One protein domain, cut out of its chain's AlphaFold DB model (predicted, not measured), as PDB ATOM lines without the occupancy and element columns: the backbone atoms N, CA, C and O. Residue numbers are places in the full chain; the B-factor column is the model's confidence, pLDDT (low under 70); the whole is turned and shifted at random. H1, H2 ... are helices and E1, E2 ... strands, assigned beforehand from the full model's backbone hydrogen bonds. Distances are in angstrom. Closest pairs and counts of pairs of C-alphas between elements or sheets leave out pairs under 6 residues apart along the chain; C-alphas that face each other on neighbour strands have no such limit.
ATOM      1  N   LEU A 237       6.912  40.317  24.590       97.56
ATOM      2  CA  LEU A 237       7.136  39.874  25.953       97.56
ATOM      3  C   LEU A 237       8.607  39.968  26.355       97.56
ATOM      4  O   LEU A 237       9.493  39.894  25.503       97.56
ATOM      5  N   VAL A 238       8.861  40.170  27.650       97.44
ATOM      6  CA  VAL A 238      10.212  40.355  28.199       97.44
ATOM      7  C   VAL A 238      10.383  39.631  29.527       97.44
ATOM      8  O   VAL A 238       9.639  39.888  30.477       97.44
ATOM      9  N   ASP A 239      11.410  38.779  29.610       96.62
ATOM     10  CA  ASP A 239      11.862  38.260  30.898       96.62
ATOM     11  C   ASP A 239      12.696  39.327  31.603       96.62
ATOM     12  O   ASP A 239      13.784  39.706  31.176       96.62
ATOM     13  N   CYS A 240      12.135  39.834  32.690       96.44
ATOM     14  CA  CYS A 240      12.726  40.877  33.509       96.44
ATOM     15  C   CYS A 240      13.612  40.249  34.628       96.44
ATOM     16  O   CYS A 240      14.064  40.932  35.546       96.44
ATOM     17  N   GLU A 241      13.853  38.926  34.559       95.06
ATOM     18  CA  GLU A 241      14.628  38.090  35.491       95.06
ATOM     19  C   GLU A 241      14.081  38.114  36.927       95.06
ATOM     20  O   GLU A 241      14.755  37.777  37.906       95.06
ATOM     21  N   ARG A 242      12.806  38.480  37.097       90.62
ATOM     22  CA  ARG A 242      12.163  38.574  38.417       90.62
ATOM     23  C   ARG A 242      11.883  37.202  39.043       90.62
ATOM     24  O   ARG A 242      11.751  37.100  40.262       90.62
ATOM     25  N   GLY A 243      11.872  36.147  38.228       89.62
ATOM     26  CA  GLY A 243      11.490  34.791  38.616       89.62
ATOM     27  C   GLY A 243       9.981  34.560  38.507       89.62
ATOM     28  O   GLY A 243       9.296  35.194  37.705       89.62
ATOM     29  N   GLY A 244       9.449  33.643  39.316       91.50
ATOM     30  CA  GLY A 244       8.054  33.206  39.211       91.50
ATOM     31  C   GLY A 244       7.840  32.265  38.024       91.50
ATOM     32  O   GLY A 244       8.714  31.465  37.699       91.50
ATOM     33  N   HIS A 245       6.672  32.351  37.387       95.56
ATOM     34  CA  HIS A 245       6.276  31.467  36.281       95.56
ATOM     35  C   HIS A 245       6.435  32.096  34.895       95.56
ATOM     36  O   HIS A 245       5.910  31.558  33.923       95.56
ATOM     37  N   PHE A 246       7.159  33.215  34.784       96.38
ATOM     38  CA  PHE A 246       7.271  33.958  33.527       96.38
ATOM     39  C   PHE A 246       7.738  33.070  32.369       96.38
ATOM     40  O   PHE A 246       7.079  33.037  31.335       96.38
ATOM     41  N   SER A 247       8.821  32.308  32.557       95.75
ATOM     42  CA  SER A 247       9.389  31.441  31.518       95.75
ATOM     43  C   SER A 247       8.415  30.364  31.030       95.75
ATOM     44  O   SER A 247       8.393  30.057  29.839       95.75
ATOM     45  N   LEU A 248       7.552  29.847  31.913       97.12
ATOM     46  CA  LEU A 248       6.499  28.895  31.550       97.12
ATOM     47  C   LEU A 248       5.453  29.558  30.650       97.12
ATOM     48  O   LEU A 248       5.109  29.032  29.595       97.12
ATOM     49  N   TYR A 249       4.974  30.748  31.020       97.56
ATOM     50  CA  TYR A 249       4.008  31.480  30.201       97.56
ATOM     51  C   TYR A 249       4.615  31.940  28.872       97.56
ATOM     52  O   TYR A 249       3.979  31.798  27.830       97.56
ATOM     53  N   ALA A 250       5.856  32.434  28.890       97.12
ATOM     54  CA  ALA A 250       6.591  32.837  27.698       97.12
ATOM     55  C   ALA A 250       6.741  31.671  26.714       97.12
ATOM     56  O   ALA A 250       6.512  31.863  25.522       97.12
ATOM     57  N   HIS A 251       7.030  30.458  27.200       96.44
ATOM     58  CA  HIS A 251       7.082  29.265  26.359       96.44
ATOM     59  C   HIS A 251       5.773  29.060  25.575       96.44
ATOM     60  O   HIS A 251       5.802  28.979  24.346       96.44
ATOM     61  N   HIS A 252       4.622  29.063  26.253       96.56
ATOM     62  CA  HIS A 252       3.323  28.901  25.586       96.56
ATOM     63  C   HIS A 252       2.970  30.058  24.650       96.56
ATOM     64  O   HIS A 252       2.337  29.848  23.618       96.56
ATOM     65  N   LEU A 253       3.373  31.284  24.989       96.44
ATOM     66  CA  LEU A 253       3.149  32.441  24.130       96.44
ATOM     67  C   LEU A 253       3.997  32.364  22.853       96.44
ATOM     68  O   LEU A 253       3.466  32.629  21.781       96.44
ATOM     69  N   LEU A 254       5.270  31.967  22.929       95.00
ATOM     70  CA  LEU A 254       6.208  31.963  21.793       95.00
ATOM     71  C   LEU A 254       6.077  30.742  20.870       95.00
ATOM     72  O   LEU A 254       6.284  30.854  19.659       95.00
ATOM     73  N   HIS A 255       5.768  29.571  21.429       93.06
ATOM     74  CA  HIS A 255       5.804  28.301  20.694       93.06
ATOM     75  C   HIS A 255       4.454  27.844  20.151       93.06
ATOM     76  O   HIS A 255       4.357  26.768  19.559       93.06
ATOM     77  N   GLU A 256       3.409  28.650  20.298       87.69
ATOM     78  CA  GLU A 256       2.143  28.341  19.653       87.69
ATOM     79  C   GLU A 256       2.216  28.525  18.135       87.69
ATOM     80  O   GLU A 256       2.810  29.477  17.627       87.69
ATOM     81  N   ASN A 257       1.568  27.619  17.404       83.38
ATOM     82  CA  ASN A 257       1.463  27.715  15.955       83.38
ATOM     83  C   ASN A 257       0.783  29.028  15.546       83.38
ATOM     84  O   ASN A 257      -0.371  29.272  15.898       83.38
ATOM     85  N   GLY A 258       1.490  29.846  14.763       84.44
ATOM     86  CA  GLY A 258       0.986  31.142  14.317       84.44
ATOM     87  C   GLY A 258       1.051  32.212  15.403       84.44
ATOM     88  O   GLY A 258       0.230  33.130  15.409       84.44
ATOM     89  N   SER A 259       2.002  32.099  16.333       88.00
ATOM     90  CA  SER A 259       2.135  33.077  17.404       88.00
ATOM     91  C   SER A 259       2.402  34.495  16.875       88.00
ATOM     92  O   SER A 259       3.185  34.731  15.948       88.00
ATOM     93  N   GLN A 260       1.731  35.453  17.511       93.31
ATOM     94  CA  GLN A 260       1.942  36.895  17.363       93.31
ATOM     95  C   GLN A 260       2.939  37.438  18.396       93.31
ATOM     96  O   GLN A 260       3.193  38.641  18.424       93.31
ATOM     97  N   TRP A 261       3.449  36.574  19.277       95.00
ATOM     98  CA  TRP A 261       4.314  36.951  20.385       95.00
ATOM     99  C   TRP A 261       5.783  36.831  20.026       95.00
ATOM    100  O   TRP A 261       6.202  35.857  19.404       95.00
ATOM    101  N   LEU A 262       6.565  37.805  20.479       94.06
ATOM    102  CA  LEU A 262       8.008  37.852  20.292       94.06
ATOM    103  C   LEU A 262       8.713  38.324  21.555       94.06
ATOM    104  O   LEU A 262       8.175  39.130  22.318       94.06
ATOM    105  N   MET A 263       9.949  37.861  21.729       95.00
ATOM    106  CA  MET A 263      10.864  38.443  22.704       95.00
ATOM    107  C   MET A 263      11.223  39.857  22.263       95.00
ATOM    108  O   MET A 263      11.653  40.060  21.128       95.00
ATOM    109  N   TYR A 264      11.049  40.823  23.156       95.69
ATOM    110  CA  TYR A 264      11.527  42.182  22.933       95.69
ATOM    111  C   TYR A 264      12.914  42.366  23.562       95.69
ATOM    112  O   TYR A 264      13.187  41.744  24.595       95.69
ATOM    113  N   PRO A 265      13.791  43.190  22.961       95.06
ATOM    114  CA  PRO A 265      15.116  43.448  23.505       95.06
ATOM    115  C   PRO A 265      15.060  43.954  24.945       95.06
ATOM    116  O   PRO A 265      14.144  44.684  25.342       95.06
ATOM    117  N   THR A 266      16.054  43.567  25.733       96.62
ATOM    118  CA  THR A 266      16.168  43.956  27.136       96.62
ATOM    119  C   THR A 266      17.286  44.966  27.330       96.62
ATOM    120  O   THR A 266      18.088  45.203  26.434       96.62
ATOM    121  N   GLN A 267      17.292  45.603  28.494       95.12
ATOM    122  CA  GLN A 267      18.412  46.392  28.981       95.12
ATOM    123  C   GLN A 267      18.623  46.154  30.473       95.12
ATOM    124  O   GLN A 267      17.680  45.783  31.193       95.12
ATOM    125  N   LYS A 268      19.832  46.428  30.975       96.25
ATOM    126  CA  LYS A 268      20.084  46.422  32.427       96.25
ATOM    127  C   LYS A 268      19.163  47.431  33.123       96.25
ATOM    128  O   LYS A 268      19.116  48.605  32.755       96.25
ATOM    129  N   TRP A 269      18.433  46.976  34.146       95.06
ATOM    130  CA  TRP A 269      17.590  47.847  34.968       95.06
ATOM    131  C   TRP A 269      18.270  48.194  36.292       95.06
ATOM    132  O   TRP A 269      18.523  49.364  36.569       95.06
ATOM    133  N   TYR A 270      18.590  47.179  37.093       95.81
ATOM    134  CA  TYR A 270      19.383  47.326  38.310       95.81
ATOM    135  C   TYR A 270      20.071  46.004  38.660       95.81
ATOM    136  O   TYR A 270      19.786  44.955  38.084       95.81
ATOM    137  N   GLU A 271      20.998  46.061  39.606       95.44
ATOM    138  CA  GLU A 271      21.710  44.897  40.113       95.44
ATOM    139  C   GLU A 271      21.520  44.809  41.624       95.44
ATOM    140  O   GLU A 271      21.791  45.761  42.354       95.44
ATOM    141  N   ASP A 272      21.029  43.664  42.090       93.88
ATOM    142  CA  ASP A 272      21.050  43.321  43.503       93.88
ATOM    143  C   ASP A 272      22.436  42.768  43.835       93.88
ATOM    144  O   ASP A 272      22.713  41.576  43.671       93.88
ATOM    145  N   ILE A 273      23.307  43.667  44.295       94.88
ATOM    146  CA  ILE A 273      24.691  43.363  44.673       94.88
ATOM    147  C   ILE A 273      24.790  42.338  45.811       94.88
ATOM    148  O   ILE A 273      25.802  41.654  45.924       94.88
ATOM    149  N   PHE A 274      23.753  42.194  46.643       94.75
ATOM    150  CA  PHE A 274      23.754  41.238  47.754       94.75
ATOM    151  C   PHE A 274      23.418  39.823  47.290       94.75
ATOM    152  O   PHE A 274      23.828  38.849  47.919       94.75
ATOM    153  N   ARG A 275      22.671  39.705  46.189       91.56
ATOM    154  CA  ARG A 275      22.322  38.422  45.563       91.56
ATOM    155  C   ARG A 275      23.157  38.115  44.324       91.56
ATOM    156  O   ARG A 275      22.936  37.072  43.713       91.56
ATOM    157  N   SER A 276      24.063  39.018  43.943       94.12
ATOM    158  CA  SER A 276      24.790  38.996  42.668       94.12
ATOM    159  C   SER A 276      23.849  38.744  41.485       94.12
ATOM    160  O   SER A 276      24.131  37.919  40.616       94.12
ATOM    161  N   LYS A 277      22.680  39.400  41.498       94.75
ATOM    162  CA  LYS A 277      21.618  39.178  40.514       94.75
ATOM    163  C   LYS A 277      21.314  40.454  39.746       94.75
ATOM    164  O   LYS A 277      20.916  41.462  40.328       94.75
ATOM    165  N   GLN A 278      21.443  40.382  38.427       95.88
ATOM    166  CA  GLN A 278      21.022  41.437  37.518       95.88
ATOM    167  C   GLN A 278      19.534  41.288  37.193       95.88
ATOM    168  O   GLN A 278      19.057  40.190  36.910       95.88
ATOM    169  N   TYR A 279      18.817  42.406  37.228       96.38
ATOM    170  CA  TYR A 279      17.433  42.511  36.791       96.38
ATOM    171  C   TYR A 279      17.370  43.329  35.509       96.38
ATOM    172  O   TYR A 279      18.101  44.312  35.331       96.38
ATOM    173  N   LEU A 280      16.487  42.905  34.614       97.31
ATOM    174  CA  LEU A 280      16.344  43.473  33.282       97.31
ATOM    175  C   LEU A 280      15.014  44.218  33.161       97.31
ATOM    176  O   LEU A 280      14.082  44.007  33.939       97.31
ATOM    177  N   CYS A 281      14.923  45.092  32.169       97.50
ATOM    178  CA  CYS A 281      13.662  45.681  31.728       97.50
ATOM    179  C   CYS A 281      13.619  45.737  30.196       97.50
ATOM    180  O   CYS A 281      14.667  45.576  29.565       97.50
ATOM    181  N   PRO A 282      12.444  45.946  29.579       97.38
ATOM    182  CA  PRO A 282      12.364  46.173  28.139       97.38
ATOM    183  C   PRO A 282      13.229  47.367  27.720       97.38
ATOM    184  O   PRO A 282      13.265  48.380  28.423       97.38
ATOM    185  N   LEU A 283      13.886  47.272  26.565       96.00
ATOM    186  CA  LEU A 283      14.667  48.367  25.993       96.00
ATOM    187  C   LEU A 283      13.824  49.648  25.862       96.00
ATOM    188  O   LEU A 283      12.703  49.635  25.345       96.00
ATOM    189  N   GLY A 284      14.359  50.760  26.360       95.25
ATOM    190  CA  GLY A 284      13.665  52.040  26.454       95.25
ATOM    191  C   GLY A 284      12.545  52.066  27.497       95.25
ATOM    192  O   GLY A 284      11.674  52.928  27.416       95.25
ATOM    193  N   LYS A 285      12.520  51.124  28.455       95.69
ATOM    194  CA  LYS A 285      11.467  50.989  29.484       95.69
ATOM    195  C   LYS A 285      10.050  50.934  28.889       95.69
ATOM    196  O   LYS A 285       9.083  51.370  29.517       95.69
ATOM    197  N   ARG A 286       9.935  50.415  27.663       94.19
ATOM    198  CA  ARG A 286       8.679  50.306  26.916       94.19
ATOM    199  C   ARG A 286       7.696  49.405  27.663       94.19
ATOM    200  O   ARG A 286       8.073  48.337  28.141       94.19
ATOM    201  N   VAL A 287       6.427  49.805  27.710       94.94
ATOM    202  CA  VAL A 287       5.347  48.902  28.125       94.94
ATOM    203  C   VAL A 287       5.114  47.894  27.002       94.94
ATOM    204  O   VAL A 287       4.822  48.274  25.868       94.94
ATOM    205  N   VAL A 288       5.288  46.613  27.312       95.75
ATOM    206  CA  VAL A 288       5.077  45.493  26.389       95.75
ATOM    207  C   VAL A 288       3.819  44.714  26.773       95.75
ATOM    208  O   VAL A 288       3.274  44.889  27.863       95.75
ATOM    209  N   GLY A 289       3.364  43.811  25.903       96.12
ATOM    210  CA  GLY A 289       2.176  42.997  26.171       96.12
ATOM    211  C   GLY A 289       2.316  42.118  27.421       96.12
ATOM    212  O   GLY A 289       1.347  41.941  28.158       96.12
ATOM    213  N   PHE A 290       3.515  41.577  27.682       97.81
ATOM    214  CA  PHE A 290       3.776  40.752  28.867       97.81
ATOM    215  C   PHE A 290       5.231  40.834  29.386       97.81
ATOM    216  O   PHE A 290       6.151  40.363  28.733       97.81
ATOM    217  N   CYS A 291       5.474  41.366  30.586       97.38
ATOM    218  CA  CYS A 291       6.773  41.286  31.287       97.38
ATOM    219  C   CYS A 291       6.577  40.816  32.731       97.38
ATOM    220  O   CYS A 291       5.533  41.041  33.350       97.38
ATOM    221  N   GLY A 292       7.607  40.170  33.285       94.31
ATOM    222  CA  GLY A 292       7.629  39.744  34.691       94.31
ATOM    223  C   GLY A 292       7.590  40.903  35.704       94.31
ATOM    224  O   GLY A 292       7.292  40.688  36.878       94.31
ATOM    225  N   GLU A 293       7.868  42.129  35.260       95.56
ATOM    226  CA  GLU A 293       7.778  43.373  36.022       95.56
ATOM    227  C   GLU A 293       6.500  44.157  35.641       95.56
ATOM    228  O   GLU A 293       6.404  44.671  34.522       95.56
ATOM    229  N   PRO A 294       5.517  44.303  36.556       94.94
ATOM    230  CA  PRO A 294       4.212  44.891  36.242       94.94
ATOM    231  C   PRO A 294       4.228  46.303  35.646       94.94
ATOM    232  O   PRO A 294       3.356  46.622  34.847       94.94
ATOM    233  N   GLN A 295       5.190  47.162  36.002       95.31
ATOM    234  CA  GLN A 295       5.243  48.535  35.466       95.31
ATOM    235  C   GLN A 295       5.560  48.600  33.963       95.31
ATOM    236  O   GLN A 295       5.279  49.613  33.332       95.31
ATOM    237  N   PHE A 296       6.111  47.530  33.382       96.31
ATOM    238  CA  PHE A 296       6.435  47.456  31.955       96.31
ATOM    239  C   PHE A 296       5.513  46.500  31.191       96.31
ATOM    240  O   PHE A 296       5.855  46.061  30.097       96.31
ATOM    241  N   SER A 297       4.365  46.137  31.767       96.56
ATOM    242  CA  SER A 297       3.484  45.108  31.220       96.56
ATOM    243  C   SER A 297       2.041  45.592  31.104       96.56
ATOM    244  O   SER A 297       1.503  46.171  32.044       96.56
ATOM    245  N   GLU A 298       1.379  45.298  29.988       96.12
ATOM    246  CA  GLU A 298      -0.083  45.421  29.861       96.12
ATOM    247  C   GLU A 298      -0.809  44.362  30.710       96.12
ATOM    248  O   GLU A 298      -1.918  44.587  31.205       96.12
ATOM    249  N   VAL A 299      -0.165  43.201  30.899       97.25
ATOM    250  CA  VAL A 299      -0.677  42.070  31.680       97.25
ATOM    251  C   VAL A 299       0.294  41.726  32.814       97.25
ATOM    252  O   VAL A 299       1.366  41.170  32.591       97.25
ATOM    253  N   ALA A 300      -0.055  42.028  34.060       96.56
ATOM    254  CA  ALA A 300       0.770  41.719  35.223       96.56
ATOM    255  C   ALA A 300       0.579  40.265  35.701       96.56
ATOM    256  O   ALA A 300      -0.539  39.827  35.959       96.56
ATOM    257  N   MET A 301       1.682  39.535  35.887       94.69
ATOM    258  CA  MET A 301       1.689  38.144  36.382       94.69
ATOM    259  C   MET A 301       1.418  38.008  37.895       94.69
ATOM    260  O   MET A 301       1.214  36.909  38.396       94.69
TER     261      MET A 301
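AT A GLANCE: This is residues 237 to 301 of the 596 residues of an uncharacterized protein of Thalassiosira oceanica (UniProt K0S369). This elongated domain has little regular structure: a hairpin of strands E2 and E3 makes one end, and helix H1 and short strand E1 lie toward the other, where residues 255 to 260 stick out. Unnamed residues 283 to 301 fold back over the middle, residues 290 to 291 pairing parallel with 237 to 238. The 65 printed residues hold H1, E1, E2, E3 in order, a mixed class with 25 residues in named elements. The whole is compact, radius of gyration of the C-alphas 12.0 A, spanning 41 by 22 by 18 A.

HOW THE PARTS SIT: E2, residues 266 to 272, and E3, residues 277 to 282, form an antiparallel hairpin at 148 degrees; N 267 and O 281, 2.8 A apart, are within hydrogen-bond range. E1, residues 261 to 263, pairs with no named strand and runs on into E2 across 2 residues at 57 degrees. H1, residues 246 to 254, has every O i to N i+4 pair within range. Its closest C-alpha pair with E1 is Leu 254 and Trp 261, 5.5 A. H1 is apart from E2 and E3.

IN THESE COORDINATES: E2 measures 17.1 A, E3 17.0 A and H1 11.9 A. H1 begins at C-alpha 246 (7.271, 33.958, 33.527); E3 ends at C-alpha 282 (12.364, 46.173, 28.139).

THE WHOLE: The farthest C-alphas, Gly 258 and Phe 274, are 41.7 A apart. The printed part has no cut, and no printed residue is under 70 in pLDDT.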